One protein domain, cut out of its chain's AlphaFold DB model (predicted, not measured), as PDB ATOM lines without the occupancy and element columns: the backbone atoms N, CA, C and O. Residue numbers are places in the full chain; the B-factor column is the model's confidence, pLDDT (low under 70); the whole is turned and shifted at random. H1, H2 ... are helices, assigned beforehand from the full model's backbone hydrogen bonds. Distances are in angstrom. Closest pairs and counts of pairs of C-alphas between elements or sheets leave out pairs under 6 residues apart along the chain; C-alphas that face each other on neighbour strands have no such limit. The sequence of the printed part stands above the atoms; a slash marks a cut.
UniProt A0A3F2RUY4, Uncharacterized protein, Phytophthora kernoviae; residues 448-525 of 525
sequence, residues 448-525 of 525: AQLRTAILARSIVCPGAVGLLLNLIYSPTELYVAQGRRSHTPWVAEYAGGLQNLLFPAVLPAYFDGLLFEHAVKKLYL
ATOM      1  N   ALA A 448     -36.462  48.112  -7.986       83.75
ATOM      2  CA  ALA A 448     -35.993  46.816  -7.508       83.75
ATOM      3  C   ALA A 448     -36.844  45.678  -8.084       83.75
ATOM      4  O   ALA A 448     -36.288  44.727  -8.634       83.75
ATOM      5  N   GLN A 449     -38.169  45.829  -8.035       88.25
ATOM      6  CA  GLN A 449     -39.128  44.868  -8.570       88.25
ATOM      7  C   GLN A 449     -39.012  44.738 -10.091       88.25
ATOM      8  O   GLN A 449     -38.984  43.624 -10.614       88.25
ATOM      9  N   LEU A 450     -38.899  45.862 -10.808       88.44
ATOM     10  CA  LEU A 450     -38.726  45.849 -12.261       88.44
ATOM     11  C   LEU A 450     -37.432  45.124 -12.649       88.44
ATOM     12  O   LEU A 450     -37.438  44.282 -13.542       88.44
ATOM     13  N   ARG A 451     -36.333  45.390 -11.930       88.44
ATOM     14  CA  ARG A 451     -35.054  44.703 -12.147       88.44
ATOM     15  C   ARG A 451     -35.180  43.194 -11.932       88.44
ATOM     16  O   ARG A 451     -34.737  42.433 -12.785       88.44
ATOM     17  N   THR A 452     -35.787  42.754 -10.828       90.62
ATOM     18  CA  THR A 452     -35.972  41.318 -10.555       90.62
ATOM     19  C   THR A 452     -36.902  40.656 -11.565       90.62
ATOM     20  O   THR A 452     -36.634  39.536 -11.980       90.62
ATOM     21  N   ALA A 453     -37.953  41.349 -12.015       91.00
ATOM     22  CA  ALA A 453     -38.886  40.825 -13.007       91.00
ATOM     23  C   ALA A 453     -38.219  40.634 -14.378       91.00
ATOM     24  O   ALA A 453     -38.387  39.587 -14.998       91.00
ATOM     25  N   ILE A 454     -37.423  41.608 -14.834       91.25
ATOM     26  CA  ILE A 454     -36.687  41.507 -16.104       91.25
ATOM     27  C   ILE A 454     -35.663  40.362 -16.042       91.25
ATOM     28  O   ILE A 454     -35.568  39.573 -16.981       91.25
ATOM     29  N   LEU A 455     -34.949  40.213 -14.920       92.50
ATOM     30  CA  LEU A 455     -34.018  39.098 -14.719       92.50
ATOM     31  C   LEU A 455     -34.741  37.745 -14.682       92.50
ATOM     32  O   LEU A 455     -34.314  36.810 -15.352       92.50
ATOM     33  N   ALA A 456     -35.876  37.643 -13.989       93.69
ATOM     34  CA  ALA A 456     -36.676  36.419 -13.975       93.69
ATOM     35  C   ALA A 456     -37.163  36.035 -15.384       93.69
ATOM     36  O   ALA A 456     -37.129  34.867 -15.756       93.69
ATOM     37  N   ARG A 457     -37.541  37.016 -16.217       93.00
ATOM     38  CA  ARG A 457     -37.919  36.765 -17.618       93.00
ATOM     39  C   ARG A 457     -36.762  36.228 -18.458       93.00
ATOM     40  O   ARG A 457     -37.017  35.422 -19.348       93.00
ATOM     41  N   SER A 458     -35.516  36.601 -18.158       93.44
ATOM     42  CA  SER A 458     -34.357  36.019 -18.852       93.44
ATOM     43  C   SER A 458     -34.085  34.558 -18.525       93.44
ATOM     44  O   SER A 458     -33.443  33.887 -19.326       93.44
ATOM     45  N   ILE A 459     -34.600  34.056 -17.398       93.88
ATOM     46  CA  ILE A 459     -34.545  32.626 -17.069       93.88
ATOM     47  C   ILE A 459     -35.475  31.840 -18.003       93.88
ATOM     48  O   ILE A 459     -35.127  30.752 -18.443       93.88
ATOM     49  N   VAL A 460     -36.643  32.405 -18.336       94.31
ATOM     50  CA  VAL A 460     -37.625  31.767 -19.232       94.31
ATOM     51  C   VAL A 460     -37.194  31.863 -20.695       94.31
ATOM     52  O   VAL A 460     -37.318  30.899 -21.442       94.31
ATOM     53  N   CYS A 461     -36.707  33.031 -21.116       94.69
ATOM     54  CA  CYS A 461     -36.259  33.273 -22.481       94.69
ATOM     55  C   CYS A 461     -34.879  33.951 -22.460       94.69
ATOM     56  O   CYS A 461     -34.784  35.130 -22.087       94.69
ATOM     57  N   PRO A 462     -33.799  33.245 -22.848       94.31
ATOM     58  CA  PRO A 462     -32.469  33.834 -22.876       94.31
ATOM     59  C   PRO A 462     -32.443  35.013 -23.855       94.31
ATOM     60  O   PRO A 462     -32.984  34.949 -24.954       94.31
ATOM     61  N   GLY A 463     -31.839  36.126 -23.438       89.19
ATOM     62  CA  GLY A 463     -31.807  37.361 -24.230       89.19
ATOM     63  C   GLY A 463     -33.020  38.287 -24.058       89.19
ATOM     64  O   GLY A 463     -32.963  39.427 -24.520       89.19
ATOM     65  N   ALA A 464     -34.063  37.889 -23.313       90.69
ATOM     66  CA  ALA A 464     -35.229  38.746 -23.055       90.69
ATOM     67  C   ALA A 464     -34.867  40.086 -22.387       90.69
ATOM     68  O   ALA A 464     -35.471  41.110 -22.697       90.69
ATOM     69  N   VAL A 465     -33.852  40.109 -21.510       92.88
ATOM     70  CA  VAL A 465     -33.335  41.354 -20.908       92.88
ATOM     71  C   VAL A 465     -32.852  42.319 -21.990       92.88
ATOM     72  O   VAL A 465     -33.213  43.491 -21.957       92.88
ATOM     73  N   GLY A 466     -32.059  41.833 -22.951       89.44
ATOM     74  CA  GLY A 466     -31.529  42.654 -24.038       89.44
ATOM     75  C   GLY A 466     -32.648  43.217 -24.909       89.44
ATOM     76  O   GLY A 466     -32.684  44.418 -25.154       89.44
ATOM     77  N   LEU A 467     -33.613  42.372 -25.290       89.69
ATOM     78  CA  LEU A 467     -34.785  42.794 -26.060       89.69
ATOM     79  C   LEU A 467     -35.590  43.879 -25.328       89.69
ATOM     80  O   LEU A 467     -35.828  44.947 -25.883       89.69
ATOM     81  N   LEU A 468     -35.974  43.636 -24.071       90.56
ATOM     82  CA  LEU A 468     -36.784  44.574 -23.287       90.56
ATOM     83  C   LEU A 468     -36.055  45.897 -23.040       90.56
ATOM     84  O   LEU A 468     -36.657  46.961 -23.164       90.56
ATOM     85  N   LEU A 469     -34.760  45.850 -22.716       88.94
ATOM     86  CA  LEU A 469     -33.971  47.062 -22.521       88.94
ATOM     87  C   LEU A 469     -33.831  47.854 -23.818       88.94
ATOM     88  O   LEU A 469     -33.950  49.068 -23.762       88.94
ATOM     89  N   ASN A 470     -33.651  47.203 -24.967       88.75
ATOM     90  CA  ASN A 470     -33.565  47.891 -26.259       88.75
ATOM     91  C   ASN A 470     -34.901  48.515 -26.696       88.75
ATOM     92  O   ASN A 470     -34.901  49.546 -27.359       88.75
ATOM     93  N   LEU A 471     -36.034  47.923 -26.299       87.69
ATOM     94  CA  LEU A 471     -37.368  48.477 -26.559       87.69
ATOM     95  C   LEU A 471     -37.696  49.685 -25.667       87.69
ATOM     96  O   LEU A 471     -38.414  50.586 -26.096       87.69
ATOM     97  N   ILE A 472     -37.193  49.696 -24.427       83.06
ATOM     98  CA  ILE A 472     -37.433  50.773 -23.449       83.06
ATOM     99  C   ILE A 472     -36.411  51.903 -23.609       83.06
ATOM    100  O   ILE A 472     -36.752  53.079 -23.519       83.06
ATOM    101  N   TYR A 473     -35.144  51.554 -23.808       80.12
ATOM    102  CA  TYR A 473     -34.043  52.490 -23.952       80.12
ATOM    103  C   TYR A 473     -33.657  52.594 -25.417       80.12
ATOM    104  O   TYR A 473     -33.091  51.658 -25.979       80.12
ATOM    105  N   SER A 474     -33.876  53.755 -26.032       72.88
ATOM    106  CA  SER A 474     -33.405  53.927 -27.405       72.88
ATOM    107  C   SER A 474     -31.940  54.389 -27.441       72.88
ATOM    108  O   SER A 474     -31.557  55.358 -26.774       72.88
ATOM    109  N   PRO A 475     -31.089  53.757 -28.254       76.81
ATOM    110  CA  PRO A 475     -29.713  54.199 -28.443       76.81
ATOM    111  C   PRO A 475     -29.633  55.518 -29.225       76.81
ATOM    112  O   PRO A 475     -30.559  55.921 -29.931       76.81
ATOM    113  N   THR A 476     -28.496  56.210 -29.108       78.31
ATOM    114  CA  THR A 476     -28.207  57.397 -29.924       78.31
ATOM    115  C   THR A 476     -28.139  57.001 -31.399       78.31
ATOM    116  O   THR A 476     -27.471  56.025 -31.739       78.31
ATOM    117  N   GLU A 477     -28.745  57.796 -32.281       79.06
ATOM    118  CA  GLU A 477     -28.772  57.541 -33.733       79.06
ATOM    119  C   GLU A 477     -27.377  57.326 -34.332       79.06
ATOM    120  O   GLU A 477     -27.202  56.501 -35.224       79.06
ATOM    121  N   LEU A 478     -26.370  58.009 -33.786       82.88
ATOM    122  CA  LEU A 478     -24.982  57.886 -34.214       82.88
ATOM    123  C   LEU A 478     -24.420  56.469 -33.991       82.88
ATOM    124  O   LEU A 478     -23.769  55.934 -34.883       82.88
ATOM    125  N   TYR A 479     -24.732  55.833 -32.857       82.25
ATOM    126  CA  TYR A 479     -24.309  54.453 -32.585       82.25
ATOM    127  C   TYR A 479     -25.037  53.447 -33.474       82.25
ATOM    128  O   TYR A 479     -24.428  52.494 -33.948       82.25
ATOM    129  N   VAL A 480     -26.322  53.682 -33.756       85.31
ATOM    130  CA  VAL A 480     -27.096  52.841 -34.682       85.31
ATOM    131  C   VAL A 480     -26.532  52.938 -36.101       85.31
ATOM    132  O   VAL A 480     -26.352  51.925 -36.771       85.31
ATOM    133  N   ALA A 481     -26.202  54.150 -36.555       86.56
ATOM    134  CA  ALA A 481     -25.617  54.376 -37.871       86.56
ATOM    135  C   ALA A 481     -24.222  53.745 -38.006       86.56
ATOM    136  O   ALA A 481     -23.924  53.145 -39.037       86.56
ATOM    137  N   GLN A 482     -23.387  53.844 -36.969       89.12
ATOM    138  CA  GLN A 482     -22.086  53.172 -36.922       89.12
ATOM    139  C   GLN A 482     -22.238  51.647 -36.921       89.12
ATOM    140  O   GLN A 482     -21.567  50.977 -37.700       89.12
ATOM    141  N   GLY A 483     -23.157  51.109 -36.114       87.69
ATOM    142  CA  GLY A 483     -23.433  49.674 -36.048       87.69
ATOM    143  C   GLY A 483     -23.893  49.100 -37.387       87.69
ATOM    144  O   GLY A 483     -23.371  48.082 -37.825       87.69
ATOM    145  N   ARG A 484     -24.777  49.795 -38.117       86.75
ATOM    146  CA  ARG A 484     -25.180  49.359 -39.468       86.75
ATOM    147  C   ARG A 484     -24.040  49.347 -40.481       86.75
ATOM    148  O   ARG A 484     -24.083  48.561 -41.417       86.75
ATOM    149  N   ARG A 485     -23.054  50.234 -40.327       91.00
ATOM    150  CA  ARG A 485     -21.882  50.309 -41.214       91.00
ATOM    151  C   ARG A 485     -20.780  49.324 -40.829       91.00
ATOM    152  O   ARG A 485     -19.757  49.283 -41.503       91.00
ATOM    153  N   SER A 486     -20.946  48.566 -39.746       91.31
ATOM    154  CA  SER A 486     -19.950  47.580 -39.342       91.31
ATOM    155  C   SER A 486     -19.866  46.447 -40.368       91.31
ATOM    156  O   SER A 486     -20.891  45.979 -40.859       91.31
ATOM    157  N   HIS A 487     -18.654  45.964 -40.640       91.56
ATOM    158  CA  HIS A 487     -18.426  44.807 -41.516       91.56
ATOM    159  C   HIS A 487     -18.857  43.471 -40.888       91.56
ATOM    160  O   HIS A 487     -18.909  42.450 -41.565       91.56
ATOM    161  N   THR A 488     -19.163  43.466 -39.591       94.50
ATOM    162  CA  THR A 488     -19.649  42.302 -38.850       94.50
ATOM    163  C   THR A 488     -21.172  42.159 -38.997       94.50
ATOM    164  O   THR A 488     -21.899  43.020 -38.492       94.50
ATOM    165  N   PRO A 489     -21.686  41.076 -39.618       93.00
ATOM    166  CA  PRO A 489     -23.101  40.974 -39.987       93.00
ATOM    167  C   PRO A 489     -24.052  40.989 -38.781       93.00
ATOM    168  O   PRO A 489     -25.048  41.705 -38.804       93.00
ATOM    169  N   TRP A 490     -23.708  40.303 -37.685       93.69
ATOM    170  CA  TRP A 490     -24.550  40.278 -36.481       93.69
ATOM    171  C   TRP A 490     -24.693  41.659 -35.819       93.69
ATOM    172  O   TRP A 490     -25.737  41.971 -35.255       93.69
ATOM    173  N   VAL A 491     -23.662  42.512 -35.896       91.94
ATOM    174  CA  VAL A 491     -23.701  43.878 -35.343       91.94
ATOM    175  C   VAL A 491     -24.593  44.767 -36.197       91.94
ATOM    176  O   VAL A 491     -25.356  45.564 -35.653       91.94
ATOM    177  N   ALA A 492     -24.527  44.617 -37.523       91.38
ATOM    178  CA  ALA A 492     -25.397  45.343 -38.438       91.38
ATOM    179  C   ALA A 492     -26.871  44.955 -38.238       91.38
ATOM    180  O   ALA A 492     -27.728  45.838 -38.161       91.38
ATOM    181  N   GLU A 493     -27.157  43.662 -38.071       91.56
ATOM    182  CA  GLU A 493     -28.499  43.150 -37.774       91.56
ATOM    183  C   GLU A 493     -29.000  43.625 -36.402       91.56
ATOM    184  O   GLU A 493     -30.097  44.180 -36.294       91.56
ATOM    185  N   TYR A 494     -28.164  43.521 -35.363       90.88
ATOM    186  CA  TYR A 494     -28.483  44.020 -34.025       90.88
ATOM    187  C   TYR A 494     -28.765  45.528 -34.038       90.88
ATOM    188  O   TYR A 494     -29.760  45.985 -33.473       90.88
ATOM    189  N   ALA A 495     -27.942  46.312 -34.740       89.44
ATOM    190  CA  ALA A 495     -28.163  47.743 -34.932       89.44
ATOM    191  C   ALA A 495     -29.453  48.040 -35.713       89.44
ATOM    192  O   ALA A 495     -30.103  49.054 -35.457       89.44
ATOM    193  N   GLY A 496     -29.852  47.151 -36.625       86.94
ATOM    194  CA  GLY A 496     -31.176  47.152 -37.239       86.94
ATOM    195  C   GLY A 496     -32.284  47.023 -36.194       86.94
ATOM    196  O   GLY A 496     -33.152  47.886 -36.127       86.94
ATOM    197  N   GLY A 497     -32.217  46.013 -35.323       87.50
ATOM    198  CA  GLY A 497     -33.213  45.777 -34.267       87.50
ATOM    199  C   GLY A 497     -33.310  46.893 -33.218       87.50
ATOM    200  O   GLY A 497     -34.398  47.185 -32.723       87.50
ATOM    201  N   LEU A 498     -32.202  47.584 -32.935       86.12
ATOM    202  CA  LEU A 498     -32.133  48.719 -32.001       86.12
ATOM    203  C   LEU A 498     -33.028  49.917 -32.373       86.12
ATOM    204  O   LEU A 498     -33.193  50.836 -31.569       86.12
ATOM    205  N   GLN A 499     -33.569  49.959 -33.593       82.62
ATOM    206  CA  GLN A 499     -34.473  51.026 -34.024       82.62
ATOM    207  C   GLN A 499     -35.925  50.820 -33.576       82.62
ATOM    208  O   GLN A 499     -36.706  51.768 -33.657       82.62
ATOM    209  N   ASN A 500     -36.278  49.607 -33.150       85.81
ATOM    210  CA  ASN A 500     -37.643  49.246 -32.796       85.81
ATOM    211  C   ASN A 500     -38.019  49.867 -31.449       85.81
ATOM    212  O   ASN A 500     -37.265  49.779 -30.482       85.81
ATOM    213  N   LEU A 501     -39.191  50.501 -31.394       82.88
ATOM    214  CA  LEU A 501     -39.689  51.225 -30.227       82.88
ATOM    215  C   LEU A 501     -41.152  50.885 -29.975       82.88
ATOM    216  O   LEU A 501     -41.897  50.569 -30.901       82.88
ATOM    217  N   LEU A 502     -41.558  50.978 -28.711       86.62
ATOM    218  CA  LEU A 502     -42.943  50.782 -28.303       86.62
ATOM    219  C   LEU A 502     -43.714  52.096 -28.434       86.62
ATOM    220  O   LEU A 502     -43.353  53.096 -27.810       86.62
ATOM    221  N   PHE A 503     -44.798  52.073 -29.205       83.38
ATOM    222  CA  PHE A 503     -45.717  53.197 -29.342       83.38
ATOM    223  C   PHE A 503     -47.140  52.757 -28.998       83.38
ATOM    224  O   PHE A 503     -47.594  51.731 -29.508       83.38
ATOM    225  N   PRO A 504     -47.869  53.515 -28.162       86.19
ATOM    226  CA  PRO A 504     -49.307  53.347 -28.071       86.19
ATOM    227  C   PRO A 504     -49.935  53.844 -29.377       86.19
ATOM    228  O   PRO A 504     -49.689  54.975 -29.799       86.19
ATOM    229  N   ALA A 505     -50.745  53.004 -30.012       86.19
ATOM    230  CA  ALA A 505     -51.480  53.347 -31.220       86.19
ATOM    231  C   ALA A 505     -52.952  52.985 -31.035       86.19
ATOM    232  O   ALA A 505     -53.276  51.930 -30.490       86.19
ATOM    233  N   VAL A 506     -53.838  53.873 -31.484       88.94
ATOM    234  CA  VAL A 506     -55.268  53.578 -31.585       88.94
ATOM    235  C   VAL A 506     -55.498  52.969 -32.960       88.94
ATOM    236  O   VAL A 506     -55.110  53.560 -33.969       88.94
ATOM    237  N   LEU A 507     -56.080  51.771 -32.995       89.81
ATOM    238  CA  LEU A 507     -56.389  51.100 -34.251       89.81
ATOM    239  C   LEU A 507     -57.576  51.801 -34.937       89.81
ATOM    240  O   LEU A 507     -58.516  52.205 -34.254       89.81
ATOM    241  N   PRO A 508     -57.547  51.967 -36.271       91.94
ATOM    242  CA  PRO A 508     -58.696  52.459 -37.022       91.94
ATOM    243  C   PRO A 508     -59.917  51.547 -36.860       91.94
ATOM    244  O   PRO A 508     -59.757  50.332 -36.754       91.94
ATOM    245  N   ALA A 509     -61.120  52.115 -36.996       93.19
ATOM    246  CA  ALA A 509     -62.391  51.383 -36.901       93.19
ATOM    247  C   ALA A 509     -62.514  50.196 -37.881       93.19
ATOM    248  O   ALA A 509     -63.300  49.280 -37.674       93.19
ATOM    249  N   TYR A 510     -61.698  50.163 -38.941       92.50
ATOM    250  CA  TYR A 510     -61.578  49.011 -39.842       92.50
ATOM    251  C   TYR A 510     -61.222  47.698 -39.121       92.50
ATOM    252  O   TYR A 510     -61.552  46.617 -39.607       92.50
ATOM    253  N   PHE A 511     -60.523  47.778 -37.986       91.62
ATOM    254  CA  PHE A 511     -60.140  46.611 -37.197       91.62
ATOM    255  C   PHE A 511     -61.186  46.212 -36.146       91.62
ATOM    256  O   PHE A 511     -60.993  45.203 -35.464       91.62
ATOM    257  N   ASP A 512     -62.292  46.950 -36.028       92.38
ATOM    258  CA  ASP A 512     -63.339  46.654 -35.053       92.38
ATOM    259  C   ASP A 512     -64.039  45.331 -35.401       92.38
ATOM    260  O   ASP A 512     -64.415  45.071 -36.544       92.38
ATOM    261  N   GLY A 513     -64.183  44.450 -34.407       92.81
ATOM    262  CA  GLY A 513     -64.782  43.121 -34.576       92.81
ATOM    263  C   GLY A 513     -63.865  42.062 -35.206       92.81
ATOM    264  O   GLY A 513     -64.241  40.890 -35.247       92.81
ATOM    265  N   LEU A 514     -62.653  42.419 -35.652       93.06
ATOM    266  CA  LEU A 514     -61.660  41.435 -36.086       93.06
ATOM    267  C   LEU A 514     -60.995  40.757 -34.883       93.06
ATOM    268  O   LEU A 514     -60.671  41.381 -33.874       93.06
ATOM    269  N   LEU A 515     -60.712  39.462 -35.027       94.94
ATOM    270  CA  LEU A 515     -59.855  38.739 -34.089       94.94
ATOM    271  C   LEU A 515     -58.442  39.342 -34.095       94.94
ATOM    272  O   LEU A 515     -57.898  39.650 -35.159       94.94
ATOM    273  N   PHE A 516     -57.821  39.437 -32.915       92.69
ATOM    274  CA  PHE A 516     -56.487  40.026 -32.741       92.69
ATOM    275  C   PHE A 516     -55.436  39.413 -33.680       92.69
ATOM    276  O   PHE A 516     -54.648  40.136 -34.277       92.69
ATOM    277  N   GLU A 517     -55.469  38.095 -33.886       94.06
ATOM    278  CA  GLU A 517     -54.554  37.396 -34.796       94.06
ATOM    279  C   GLU A 517     -54.669  37.892 -36.247       94.06
ATOM    280  O   GLU A 517     -53.664  38.168 -36.903       94.06
ATOM    281  N   HIS A 518     -55.899  38.077 -36.737       93.31
ATOM    282  CA  HIS A 518     -56.155  38.580 -38.086       93.31
ATOM    283  C   HIS A 518     -55.722  40.042 -38.227       93.31
ATOM    284  O   HIS A 518     -55.170  40.422 -39.261       93.31
ATOM    285  N   ALA A 519     -55.944  40.851 -37.188       91.50
ATOM    286  CA  ALA A 519     -55.492  42.235 -37.150       91.50
ATOM    287  C   ALA A 519     -53.959  42.326 -37.195       91.50
ATOM    288  O   ALA A 519     -53.416  43.067 -38.012       91.50
ATOM    289  N   VAL A 520     -53.253  41.522 -36.393       92.25
ATOM    290  CA  VAL A 520     -51.781  41.481 -36.373       92.25
ATOM    291  C   VAL A 520     -51.222  41.016 -37.713       92.25
ATOM    292  O   VAL A 520     -50.305  41.646 -38.232       92.25
ATOM    293  N   LYS A 521     -51.790  39.966 -38.316       93.44
ATOM    294  CA  LYS A 521     -51.346  39.477 -39.628       93.44
ATOM    295  C   LYS A 521     -51.470  40.550 -40.714       93.44
ATOM    296  O   LYS A 521     -50.576  40.662 -41.541       93.44
ATOM    297  N   LYS A 522     -52.541  41.352 -40.682       90.25
ATOM    298  CA  LYS A 522     -52.744  42.494 -41.592       90.25
ATOM    299  C   LYS A 522     -51.863  43.710 -41.291       90.25
ATOM    300  O   LYS A 522     -51.698  44.540 -42.169       90.25
ATOM    301  N   LEU A 523     -51.388  43.871 -40.056       89.81
ATOM    302  CA  LEU A 523     -50.477  44.960 -39.676       89.81
ATOM    303  C   LEU A 523     -49.010  44.612 -39.951       89.81
ATOM    304  O   LEU A 523     -48.188  45.513 -40.090       89.81
ATOM    305  N   TYR A 524     -48.678  43.320 -39.946       88.50
ATOM    306  CA  TYR A 524     -47.322  42.824 -40.163       88.50
ATOM    307  C   TYR A 524     -46.980  42.630 -41.648       88.50
ATOM    308  O   TYR A 524     -45.833  42.856 -42.031       88.50
ATOM    309  N   LEU A 525     -47.952  42.176 -42.451       72.12
ATOM    310  CA  LEU A 525     -47.867  42.067 -43.914       72.12
ATOM    311  C   LEU A 525     -48.178  43.413 -44.566       72.12
ATOM    312  O   LEU A 525     -47.488  43.738 -45.557       72.12
TER     313      LEU A 525
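This is residues 448 to 525 of the 525 residues of an uncharacterized protein of Phytophthora kernoviae (UniProt A0A3F2RUY4). Two pairs of helices, a V of H1 and H2 and a helical hairpin of H3 and H4, follow each other along the chain, and a long strung-out link, residues 498 to 515, leads away from them to H5, which touches no helix. The 78 printed residues include five named helices, H1 to H5 in chain order, and no named strand; the class is all helix. The whole is loose, with a radius of gyration of the C-alphas of 16.5 A, and spans 45 by 35 by 20 A.

H1, residues 448 to 460, touches H2, residues 464 to 472, with residues 454 to 458 alone; the closest C-alphas, of Ser 458 and Ala 464, are 5.1 A apart. They run opposite ways at a steep tilt of 49 degrees. H3, residues 477 to 484, and H4, residues 489 to 497, form a helical hairpin and touch, the closest C-alphas being those of Arg 484 and Ala 492, 4.2 A apart. Their tilt of 36 degrees, opposite ways, is only just steep. H2 and H4 are only just apart, at 8.3 A. H5, residues 516 to 524, is apart from the other helices. Every O i to N i+4 pair is within hydrogen-bond range in H2, H3, H4 and H5, and 8 of 9 are in H1.

H1 begins at C-alpha 448 (-35.993, 46.816, -7.508) and is 19.1 A long. H2 measures 12.2 A, H3 10.6 A and H4 12.6 A. H5 measures 12.1 A and ends at C-alpha 524 (-47.322, 42.824, -40.163).

The C-alphas farthest apart, of His 487 and Gly 513, are 46.9 A apart. Residues 512 to 518, of which 516 to 518 belong to H5, stand free. The link from H4 to H5 is long. The printed part has no cut, and no printed residue is under 70 in pLDDT.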